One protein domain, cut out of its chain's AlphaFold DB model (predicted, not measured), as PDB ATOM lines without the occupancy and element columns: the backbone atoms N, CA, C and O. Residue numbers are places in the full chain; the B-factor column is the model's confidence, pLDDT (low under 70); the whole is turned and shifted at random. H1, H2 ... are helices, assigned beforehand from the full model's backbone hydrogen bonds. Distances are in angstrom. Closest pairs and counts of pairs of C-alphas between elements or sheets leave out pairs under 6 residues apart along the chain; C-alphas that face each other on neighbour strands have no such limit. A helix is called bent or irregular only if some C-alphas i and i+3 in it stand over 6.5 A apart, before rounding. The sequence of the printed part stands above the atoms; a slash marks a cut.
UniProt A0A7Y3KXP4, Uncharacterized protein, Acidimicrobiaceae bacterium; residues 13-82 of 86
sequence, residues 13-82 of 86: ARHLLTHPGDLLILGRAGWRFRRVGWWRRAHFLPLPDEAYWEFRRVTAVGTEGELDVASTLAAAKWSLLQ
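AT A GLANCE: This is residues 13 to 82 of the 86 residues of an uncharacterized protein of Acidimicrobiaceae bacterium (UniProt A0A7Y3KXP4). The model is an open, loop-like frame of helices: H2 and H4 cross on one side with the short H1 near them, while H3 sits on the other side, joined to that group through chain links and touching no helix. The long link after H2 closes one side of the frame, and residues 33 to 47, of which 33 to 36 belong to H2, stick out free. The 70 printed residues include four named helices, H1, H2, H3 and H4 in that order, and no named strand; the class is all helix. The whole is loose, with a radius of gyration of the C-alphas of 13.9 A and spans of 33 by 32 by 25 A.

IN THESE COORDINATES: H2, the longest helix, covers residues 20 to 36 and 26.5 A, from C-alpha 20 at (-26.497, -45.196, 2.775). It is irregular, but only just: C-alphas 32 and 35 are 6.52 A apart. H1 is residues 13 to 18, 8.9 A, starting at C-alpha 13 at (-31.283, -37.964, 9.063). H4 is residues 69 to 81, 18.7 A, ending at C-alpha 81 at (-12.404, -33.371, -5.127). H3 is residues 50 to 61, 15.9 A.

HOW THE PARTS SIT: H2 touches H4 with residues 22 to 29 alone; the closest C-alphas, of Ala 29 and Ala 76, are 5.7 A apart. The two run the same way at a steep tilt of 52 degrees. H1 and H2 are close but not clearly touching, with the closest C-alphas, of Leu 16 and Leu 23, 5.7 A apart. H3 is apart from H1, H2 and H4. Every O i to N i+4 pair is within hydrogen-bond range in H1, H3 and H4, against 8 of 13 in H2.

THE WHOLE: The C-alphas farthest apart, of Arg 40 and Glu 64, are 33.4 A apart. The printed part has no cut. The link from H2 to H3 is long, with 13 residues. Confidence is under 70 at residues 41 to 46 and 63 to 66.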
ATOM      1  N   ALA A  13     -31.250 -36.648   8.429       85.00
ATOM      2  CA  ALA A  13     -31.283 -37.964   9.063       85.00
ATOM      3  C   ALA A  13     -32.109 -38.970   8.246       85.00
ATOM      4  O   ALA A  13     -31.653 -40.079   7.983       85.00
ATOM      5  N   ARG A  14     -33.293 -38.559   7.774       90.56
ATOM      6  CA  ARG A  14     -34.148 -39.400   6.929       90.56
ATOM      7  C   ARG A  14     -33.475 -39.721   5.595       90.56
ATOM      8  O   ARG A  14     -33.527 -40.870   5.171       90.56
ATOM      9  N   HIS A  15     -32.840 -38.735   4.962       89.31
ATOM     10  CA  HIS A  15     -32.123 -38.930   3.700       89.31
ATOM     11  C   HIS A  15     -30.982 -39.940   3.835       89.31
ATOM     12  O   HIS A  15     -30.829 -40.812   2.988       89.31
ATOM     13  N   LEU A  16     -30.210 -39.868   4.920       88.69
ATOM     14  CA  LEU A  16     -29.093 -40.786   5.154       88.69
ATOM     15  C   LEU A  16     -29.546 -42.216   5.451       88.69
ATOM     16  O   LEU A  16     -28.833 -43.156   5.108       88.69
ATOM     17  N   LEU A  17     -30.730 -42.388   6.043       90.50
ATOM     18  CA  LEU A  17     -31.333 -43.709   6.224       90.50
ATOM     19  C   LEU A  17     -31.787 -44.323   4.894       90.50
ATOM     20  O   LEU A  17     -31.688 -45.535   4.727       90.50
ATOM     21  N   THR A  18     -32.270 -43.513   3.947       93.94
ATOM     22  CA  THR A  18     -32.709 -44.002   2.630       93.94
ATOM     23  C   THR A  18     -31.570 -44.113   1.611       93.94
ATOM     24  O   THR A  18     -31.670 -44.916   0.687       93.94
ATOM     25  N   HIS A  19     -30.475 -43.365   1.791       89.81
ATOM     26  CA  HIS A  19     -29.314 -43.328   0.893       89.81
ATOM     27  C   HIS A  19     -28.002 -43.595   1.656       89.81
ATOM     28  O   HIS A  19     -27.229 -42.670   1.925       89.81
ATOM     29  N   PRO A  20     -27.679 -44.862   1.973       89.75
ATOM     30  CA  PRO A  20     -26.497 -45.196   2.775       89.75
ATOM     31  C   PRO A  20     -25.167 -44.828   2.093       89.75
ATOM     32  O   PRO A  20     -24.163 -44.601   2.768       89.75
ATOM     33  N   GLY A  21     -25.137 -44.716   0.761       91.62
ATOM     34  CA  GLY A  21     -23.954 -44.254   0.027       91.62
ATOM     35  C   GLY A  21     -23.571 -42.804   0.351       91.62
ATOM     36  O   GLY A  21     -22.387 -42.489   0.471       91.62
ATOM     37  N   ASP A  22     -24.556 -41.933   0.578       91.81
ATOM     38  CA  ASP A  22     -24.321 -40.524   0.910       91.81
ATOM     39  C   ASP A  22     -23.738 -40.359   2.319       91.81
ATOM     40  O   ASP A  22     -22.914 -39.471   2.558       91.81
ATOM     41  N   LEU A  23     -24.071 -41.274   3.235       90.38
ATOM     42  CA  LEU A  23     -23.445 -41.339   4.556       90.38
ATOM     43  C   LEU A  23     -21.931 -41.557   4.442       90.38
ATOM     44  O   LEU A  23     -21.158 -40.905   5.146       90.38
ATOM     45  N   LEU A  24     -21.489 -42.420   3.519       92.62
ATOM     46  CA  LEU A  24     -20.063 -42.640   3.274       92.62
ATOM     47  C   LEU A  24     -19.385 -41.394   2.699       92.62
ATOM     48  O   LEU A  24     -18.246 -41.102   3.064       92.62
ATOM     49  N   ILE A  25     -20.061 -40.640   1.829       93.00
ATOM     50  CA  ILE A  25     -19.530 -39.389   1.269       93.00
ATOM     51  C   ILE A  25     -19.314 -38.363   2.384       93.00
ATOM     52  O   ILE A  25     -18.206 -37.838   2.523       93.00
ATOM     53  N   LEU A  26     -20.337 -38.124   3.209       90.44
ATOM     54  CA  LEU A  26     -20.254 -37.205   4.346       90.44
ATOM     55  C   LEU A  26     -19.183 -37.647   5.348       90.44
ATOM     56  O   LEU A  26     -18.346 -36.841   5.757       90.44
ATOM     57  N   GLY A  27     -19.149 -38.940   5.680       90.69
ATOM     58  CA  GLY A  27     -18.148 -39.515   6.573       90.69
ATOM     59  C   GLY A  27     -16.723 -39.340   6.046       90.69
ATOM     60  O   GLY A  27     -15.837 -38.919   6.788       90.69
ATOM     61  N   ARG A  28     -16.483 -39.587   4.750       91.31
ATOM     62  CA  ARG A  28     -15.164 -39.393   4.119       91.31
ATOM     63  C   ARG A  28     -14.758 -37.925   4.086       91.31
ATOM     64  O   ARG A  28     -13.588 -37.631   4.333       91.31
ATOM     65  N   ALA A  29     -15.691 -37.018   3.792       90.00
ATOM     66  CA  ALA A  29     -15.432 -35.582   3.811       90.00
ATOM     67  C   ALA A  29     -15.047 -35.122   5.228       90.00
ATOM     68  O   ALA A  29     -13.995 -34.510   5.408       90.00
ATOM     69  N   GLY A  30     -15.809 -35.533   6.248       86.75
ATOM     70  CA  GLY A  30     -15.491 -35.279   7.658       86.75
ATOM     71  C   GLY A  30     -14.143 -35.869   8.087       86.75
ATOM     72  O   GLY A  30     -13.338 -35.211   8.749       86.75
ATOM     73  N   TRP A  31     -13.831 -37.091   7.647       87.00
ATOM     74  CA  TRP A  31     -12.581 -37.771   7.989       87.00
ATOM     75  C   TRP A  31     -11.332 -37.058   7.466       87.00
ATOM     76  O   TRP A  31     -10.271 -37.145   8.090       87.00
ATOM     77  N   ARG A  32     -11.428 -36.315   6.353       85.44
ATOM     78  CA  ARG A  32     -10.306 -35.503   5.846       85.44
ATOM     79  C   ARG A  32      -9.855 -34.469   6.870       85.44
ATOM     80  O   ARG A  32      -8.651 -34.275   7.033       85.44
ATOM     81  N   PHE A  33     -10.790 -33.886   7.618       75.62
ATOM     82  CA  PHE A  33     -10.452 -32.938   8.671       75.62
ATOM     83  C   PHE A  33      -9.680 -33.608   9.813       75.62
ATOM     84  O   PHE A  33      -8.859 -32.953  10.437       75.62
ATOM     85  N   ARG A  34      -9.807 -34.920  10.066       78.31
ATOM     86  CA  ARG A  34      -9.132 -35.611  11.191       78.31
ATOM     87  C   ARG A  34      -7.630 -35.299  11.321       78.31
ATOM     88  O   ARG A  34      -7.121 -35.253  12.444       78.31
ATOM     89  N   ARG A  35      -6.927 -35.075  10.201       71.94
ATOM     90  CA  ARG A  35      -5.486 -34.753  10.174       71.94
ATOM     91  C   ARG A  35      -5.137 -33.395  10.777       71.94
ATOM     92  O   ARG A  35      -4.087 -33.294  11.393       71.94
ATOM     93  N   VAL A  36      -6.022 -32.401  10.687       74.69
ATOM     94  CA  VAL A  36      -5.823 -31.098  11.348       74.69
ATOM     95  C   VAL A  36      -6.062 -31.166  12.859       74.69
ATOM     96  O   VAL A  36      -5.985 -30.156  13.548       74.69
ATOM     97  N   GLY A  37      -6.358 -32.353  13.407       71.81
ATOM     98  CA  GLY A  37      -6.518 -32.535  14.848       71.81
ATOM     99  C   GLY A  37      -7.692 -31.749  15.433       71.81
ATOM    100  O   GLY A  37      -7.768 -31.624  16.648       71.81
ATOM    101  N   TRP A  38      -8.618 -31.261  14.598       70.31
ATOM    102  CA  TRP A  38      -9.783 -30.473  15.026       70.31
ATOM    103  C   TRP A  38     -10.604 -31.191  16.105       70.31
ATOM    104  O   TRP A  38     -11.051 -30.573  17.052       70.31
ATOM    105  N   TRP A  39     -10.734 -32.513  16.004       71.31
ATOM    106  CA  TRP A  39     -11.394 -33.374  16.986       71.31
ATOM    107  C   TRP A  39     -10.584 -33.605  18.275       71.31
ATOM    108  O   TRP A  39     -11.155 -33.975  19.292       71.31
ATOM    109  N   ARG A  40      -9.258 -33.401  18.249       73.25
ATOM    110  CA  ARG A  40      -8.380 -33.523  19.429       73.25
ATOM    111  C   ARG A  40      -8.393 -32.269  20.294       73.25
ATOM    112  O   ARG A  40      -8.052 -32.347  21.467       73.25
ATOM    113  N   ARG A  41      -8.748 -31.117  19.719       67.81
ATOM    114  CA  ARG A  41      -8.922 -29.875  20.465       67.81
ATOM    115  C   ARG A  41     -10.390 -29.491  20.432       67.81
ATOM    116  O   ARG A  41     -10.891 -29.042  19.409       67.81
ATOM    117  N   ALA A  42     -11.066 -29.645  21.562       62.34
ATOM    118  CA  ALA A  42     -12.476 -29.315  21.729       62.34
ATOM    119  C   ALA A  42     -12.745 -27.791  21.719       62.34
ATOM    120  O   ALA A  42     -13.487 -27.288  22.547       62.34
ATOM    121  N   HIS A  43     -12.168 -27.029  20.782       57.00
ATOM    122  CA  HIS A  43     -12.412 -25.585  20.649       57.00
ATOM    123  C   HIS A  43     -13.855 -25.252  20.226       57.00
ATOM    124  O   HIS A  43     -14.228 -24.086  20.192       57.00
ATOM    125  N   PHE A  44     -14.647 -26.270  19.877       59.62
ATOM    126  CA  PHE A  44     -16.027 -26.157  19.394       59.62
ATOM    127  C   PHE A  44     -17.040 -26.782  20.365       59.62
ATOM    128  O   PHE A  44     -18.180 -27.038  19.981       59.62
ATOM    129  N   LEU A  45     -16.609 -27.091  21.594       65.06
ATOM    130  CA  LEU A  45     -17.483 -27.527  22.677       65.06
ATOM    131  C   LEU A  45     -17.342 -26.536  23.846       65.06
ATOM    132  O   LEU A  45     -16.237 -26.395  24.369       65.06
ATOM    133  N   PRO A  46     -18.426 -25.851  24.255       64.38
ATOM    134  CA  PRO A  46     -19.820 -26.091  23.868       64.38
ATOM    135  C   PRO A  46     -20.115 -25.673  22.420       64.38
ATOM    136  O   PRO A  46     -19.482 -24.761  21.888       64.38
ATOM    137  N   LEU A  47     -21.053 -26.386  21.779       70.38
ATOM    138  CA  LEU A  47     -21.608 -25.980  20.486       70.38
ATOM    139  C   LEU A  47     -21.949 -24.485  20.563       70.38
ATOM    140  O   LEU A  47     -22.463 -24.057  21.601       70.38
ATOM    141  N   PRO A  48     -21.628 -23.690  19.527       71.19
ATOM    142  CA  PRO A  48     -21.879 -22.260  19.583       71.19
ATOM    143  C   PRO A  48     -23.343 -21.992  19.920       71.19
ATOM    144  O   PRO A  48     -24.212 -22.731  19.467       71.19
ATOM    145  N   ASP A  49     -23.605 -20.932  20.684       80.50
ATOM    146  CA  ASP A  49     -24.974 -20.495  20.953       80.50
ATOM    147  C   ASP A  49     -25.770 -20.340  19.643       80.50
ATOM    148  O   ASP A  49     -25.210 -19.997  18.593       80.50
ATOM    149  N   GLU A  50     -27.078 -20.597  19.701       80.19
ATOM    150  CA  GLU A  50     -27.958 -20.563  18.529       80.19
ATOM    151  C   GLU A  50     -27.879 -19.218  17.788       80.19
ATOM    152  O   GLU A  50     -27.893 -19.201  16.555       80.19
ATOM    153  N   ALA A  51     -27.711 -18.096  18.502       82.75
ATOM    154  CA  ALA A  51     -27.584 -16.774  17.893       82.75
ATOM    155  C   ALA A  51     -26.261 -16.606  17.134       82.75
ATOM    156  O   ALA A  51     -26.232 -16.033  16.043       82.75
ATOM    157  N   TYR A  52     -25.162 -17.148  17.669       83.56
ATOM    158  CA  TYR A  52     -23.886 -17.146  16.957       83.56
ATOM    159  C   TYR A  52     -23.937 -18.060  15.731       83.56
ATOM    160  O   TYR A  52     -23.405 -17.713  14.675       83.56
ATOM    161  N   TRP A  53     -24.601 -19.213  15.837       81.12
ATOM    162  CA  TRP A  53     -24.810 -20.098  14.695       81.12
ATOM    163  C   TRP A  53     -25.665 -19.446  13.603       81.12
ATOM    164  O   TRP A  53     -25.326 -19.549  12.424       81.12
ATOM    165  N   GLU A  54     -26.734 -18.745  13.984       82.31
ATOM    166  CA  GLU A  54     -27.554 -17.940  13.075       82.31
ATOM    167  C   GLU A  54     -26.723 -16.901  12.344       82.31
ATOM    168  O   GLU A  54     -26.696 -16.895  11.113       82.31
ATOM    169  N   PHE A  55     -25.977 -16.092  13.094       84.00
ATOM    170  CA  PHE A  55     -25.077 -15.096  12.536       84.00
ATOM    171  C   PHE A  55     -24.104 -15.728  11.533       84.00
ATOM    172  O   PHE A  55     -24.038 -15.305  10.380       84.00
ATOM    173  N   ARG A  56     -23.402 -16.799  11.930       83.94
ATOM    174  CA  ARG A  56     -22.424 -17.483  11.071       83.94
ATOM    175  C   ARG A  56     -23.049 -18.045   9.802       83.94
ATOM    176  O   ARG A  56     -22.419 -17.965   8.749       83.94
ATOM    177  N   ARG A  57     -24.254 -18.610   9.885       82.06
ATOM    178  CA  ARG A  57     -24.954 -19.160   8.721       82.06
ATOM    179  C   ARG A  57     -25.398 -18.059   7.772       82.06
ATOM    180  O   ARG A  57     -25.110 -18.164   6.588       82.06
ATOM    181  N   VAL A  58     -26.023 -16.998   8.285       84.31
ATOM    182  CA  VAL A  58     -26.450 -15.849   7.474       84.31
ATOM    183  C   VAL A  58     -25.249 -15.195   6.793       84.31
ATOM    184  O   VAL A  58     -25.321 -14.878   5.612       84.31
ATOM    185  N   THR A  59     -24.115 -15.051   7.482       84.00
ATOM    186  CA  THR A  59     -22.892 -14.524   6.858       84.00
ATOM    187  C   THR A  59     -22.321 -15.462   5.790       84.00
ATOM    188  O   THR A  59     -21.786 -14.988   4.794       84.00
ATOM    189  N   ALA A  60     -22.400 -16.781   5.982       80.75
ATOM    190  CA  ALA A  60     -21.798 -17.749   5.064       80.75
ATOM    191  C   ALA A  60     -22.676 -18.090   3.847       80.75
ATOM    192  O   ALA A  60     -22.137 -18.377   2.780       80.75
ATOM    193  N   VAL A  61     -24.001 -18.107   4.012       75.12
ATOM    194  CA  VAL A  61     -24.972 -18.622   3.025       75.12
ATOM    195  C   VAL A  61     -25.994 -17.552   2.602       75.12
ATOM    196  O   VAL A  61     -26.686 -17.725   1.606       75.12
ATOM    197  N   GLY A  62     -26.073 -16.421   3.310       80.06
ATOM    198  CA  GLY A  62     -27.059 -15.361   3.076       80.06
ATOM    199  C   GLY A  62     -28.334 -15.509   3.917       80.06
ATOM    200  O   GLY A  62     -28.548 -16.513   4.597       80.06
ATOM    201  N   THR A  63     -29.197 -14.490   3.877       66.00
ATOM    202  CA  THR A  63     -30.437 -14.363   4.678       66.00
ATOM    203  C   THR A  63     -31.510 -15.412   4.362       66.00
ATOM    204  O   THR A  63     -32.397 -15.638   5.180       66.00
ATOM    205  N   GLU A  64     -31.417 -16.069   3.206       65.62
ATOM    206  CA  GLU A  64     -32.311 -17.153   2.760       65.62
ATOM    207  C   GLU A  64     -31.667 -18.543   2.893       65.62
ATOM    208  O   GLU A  64     -32.269 -19.555   2.542       65.62
ATOM    209  N   GLY A  65     -30.433 -18.603   3.402       61.91
ATOM    210  CA  GLY A  65     -29.599 -19.796   3.424       61.91
ATOM    211  C   GLY A  65     -30.008 -20.816   4.479       61.91
ATOM    212  O   GLY A  65     -29.260 -21.062   5.429       61.91
ATOM    213  N   GLU A  66     -31.179 -21.441   4.336       68.69
ATOM    214  CA  GLU A  66     -31.390 -22.743   4.967       68.69
ATOM    215  C   GLU A  66     -30.419 -23.746   4.330       68.69
ATOM    216  O   GLU A  66     -30.338 -23.888   3.111       68.69
ATOM    217  N   LEU A  67     -29.650 -24.440   5.170       74.12
ATOM    218  CA  LEU A  67     -28.847 -25.563   4.702       74.12
ATOM    219  C   LEU A  67     -29.810 -26.688   4.330       74.12
ATOM    220  O   LEU A  67     -30.448 -27.270   5.209       74.12
ATOM    221  N   ASP A  68     -29.917 -26.994   3.042       84.69
ATOM    222  CA  ASP A  68     -30.657 -28.150   2.556       84.69
ATOM    223  C   ASP A  68     -29.739 -29.376   2.400       84.69
ATOM    224  O   ASP A  68     -28.502 -29.315   2.472       84.69
ATOM    225  N   VAL A  69     -30.357 -30.546   2.239       87.50
ATOM    226  CA  VAL A  69     -29.620 -31.809   2.108       87.50
ATOM    227  C   VAL A  69     -28.800 -31.832   0.813       87.50
ATOM    228  O   VAL A  69     -27.657 -32.294   0.818       87.50
ATOM    229  N   ALA A  70     -29.348 -31.298  -0.281       88.88
ATOM    230  CA  ALA A  70     -28.713 -31.321  -1.594       88.88
ATOM    231  C   ALA A  70     -27.413 -30.504  -1.620       88.88
ATOM    232  O   ALA A  70     -26.368 -31.028  -2.013       88.88
ATOM    233  N   SER A  71     -27.441 -29.265  -1.129       85.38
ATOM    234  CA  SER A  71     -26.265 -28.393  -1.053       85.38
ATOM    235  C   SER A  71     -25.228 -28.943  -0.082       85.38
ATOM    236  O   SER A  71     -24.032 -28.888  -0.362       85.38
ATOM    237  N   THR A  72     -25.666 -29.563   1.021       87.88
ATOM    238  CA  THR A  72     -24.762 -30.237   1.967       87.88
ATOM    239  C   THR A  72     -23.989 -31.373   1.289       87.88
ATOM    240  O   THR A  72     -22.768 -31.480   1.430       87.88
ATOM    241  N   LEU A  73     -24.672 -32.209   0.502       91.88
ATOM    242  CA  LEU A  73     -24.034 -33.292  -0.248       91.88
ATOM    243  C   LEU A  73     -23.157 -32.771  -1.388       91.88
ATOM    244  O   LEU A  73     -22.071 -33.310  -1.608       91.88
ATOM    245  N   ALA A  74     -23.589 -31.723  -2.092       90.69
ATOM    246  CA  ALA A  74     -22.792 -31.071  -3.125       90.69
ATOM    247  C   ALA A  74     -21.479 -30.522  -2.546       90.69
ATOM    248  O   ALA A  74     -20.406 -30.806  -3.081       90.69
ATOM    249  N   ALA A  75     -21.543 -29.837  -1.401       88.38
ATOM    250  CA  ALA A  75     -20.370 -29.341  -0.687       88.38
ATOM    251  C   ALA A  75     -19.439 -30.481  -0.238       88.38
ATOM    252  O   ALA A  75     -18.218 -30.387  -0.390       88.38
ATOM    253  N   ALA A  76     -19.990 -31.591   0.263       91.25
ATOM    254  CA  ALA A  76     -19.195 -32.753   0.656       91.25
ATOM    255  C   ALA A  76     -18.491 -33.409  -0.542       91.25
ATOM    256  O   ALA A  76     -17.292 -33.691  -0.474       91.25
ATOM    257  N   LYS A  77     -19.199 -33.595  -1.662       93.81
ATOM    258  CA  LYS A  77     -18.624 -34.102  -2.918       93.81
ATOM    259  C   LYS A  77     -17.520 -33.176  -3.424       93.81
ATOM    260  O   LYS A  77     -16.418 -33.644  -3.703       93.81
ATOM    261  N   TRP A  78     -17.773 -31.867  -3.450       92.31
ATOM    262  CA  TRP A  78     -16.777 -30.860  -3.816       92.31
ATOM    263  C   TRP A  78     -15.531 -30.926  -2.923       92.31
ATOM    264  O   TRP A  78     -14.413 -30.942  -3.436       92.31
ATOM    265  N   SER A  79     -15.697 -31.056  -1.602       90.19
ATOM    266  CA  SER A  79     -14.589 -31.182  -0.640       90.19
ATOM    267  C   SER A  79     -13.703 -32.406  -0.911       90.19
ATOM    268  O   SER A  79     -12.478 -32.352  -0.761       90.19
ATOM    269  N   LEU A  80     -14.302 -33.520  -1.345       90.88
ATOM    270  CA  LEU A  80     -13.557 -34.727  -1.699       90.88
ATOM    271  C   LEU A  80     -12.699 -34.548  -2.956       90.88
ATOM    272  O   LEU A  80     -11.626 -35.154  -3.011       90.88
ATOM    273  N   LEU A  81     -13.138 -33.709  -3.902       92.19
ATOM    274  CA  LEU A  81     -12.404 -33.371  -5.127       92.19
ATOM    275  C   LEU A  81     -11.234 -32.414  -4.875       92.19
ATOM    276  O   LEU A  81     -10.280 -32.406  -5.649       92.19
ATOM    277  N   GLN A  82     -11.277 -31.630  -3.795       89.38
ATOM    278  CA  GLN A  82     -10.201 -30.691  -3.504       89.38
ATOM    279  C   GLN A  82      -8.882 -31.423  -3.203       89.38
ATOM    280  O   GLN A  82      -8.887 -32.464  -2.517       89.38
TER     281      GLN A  82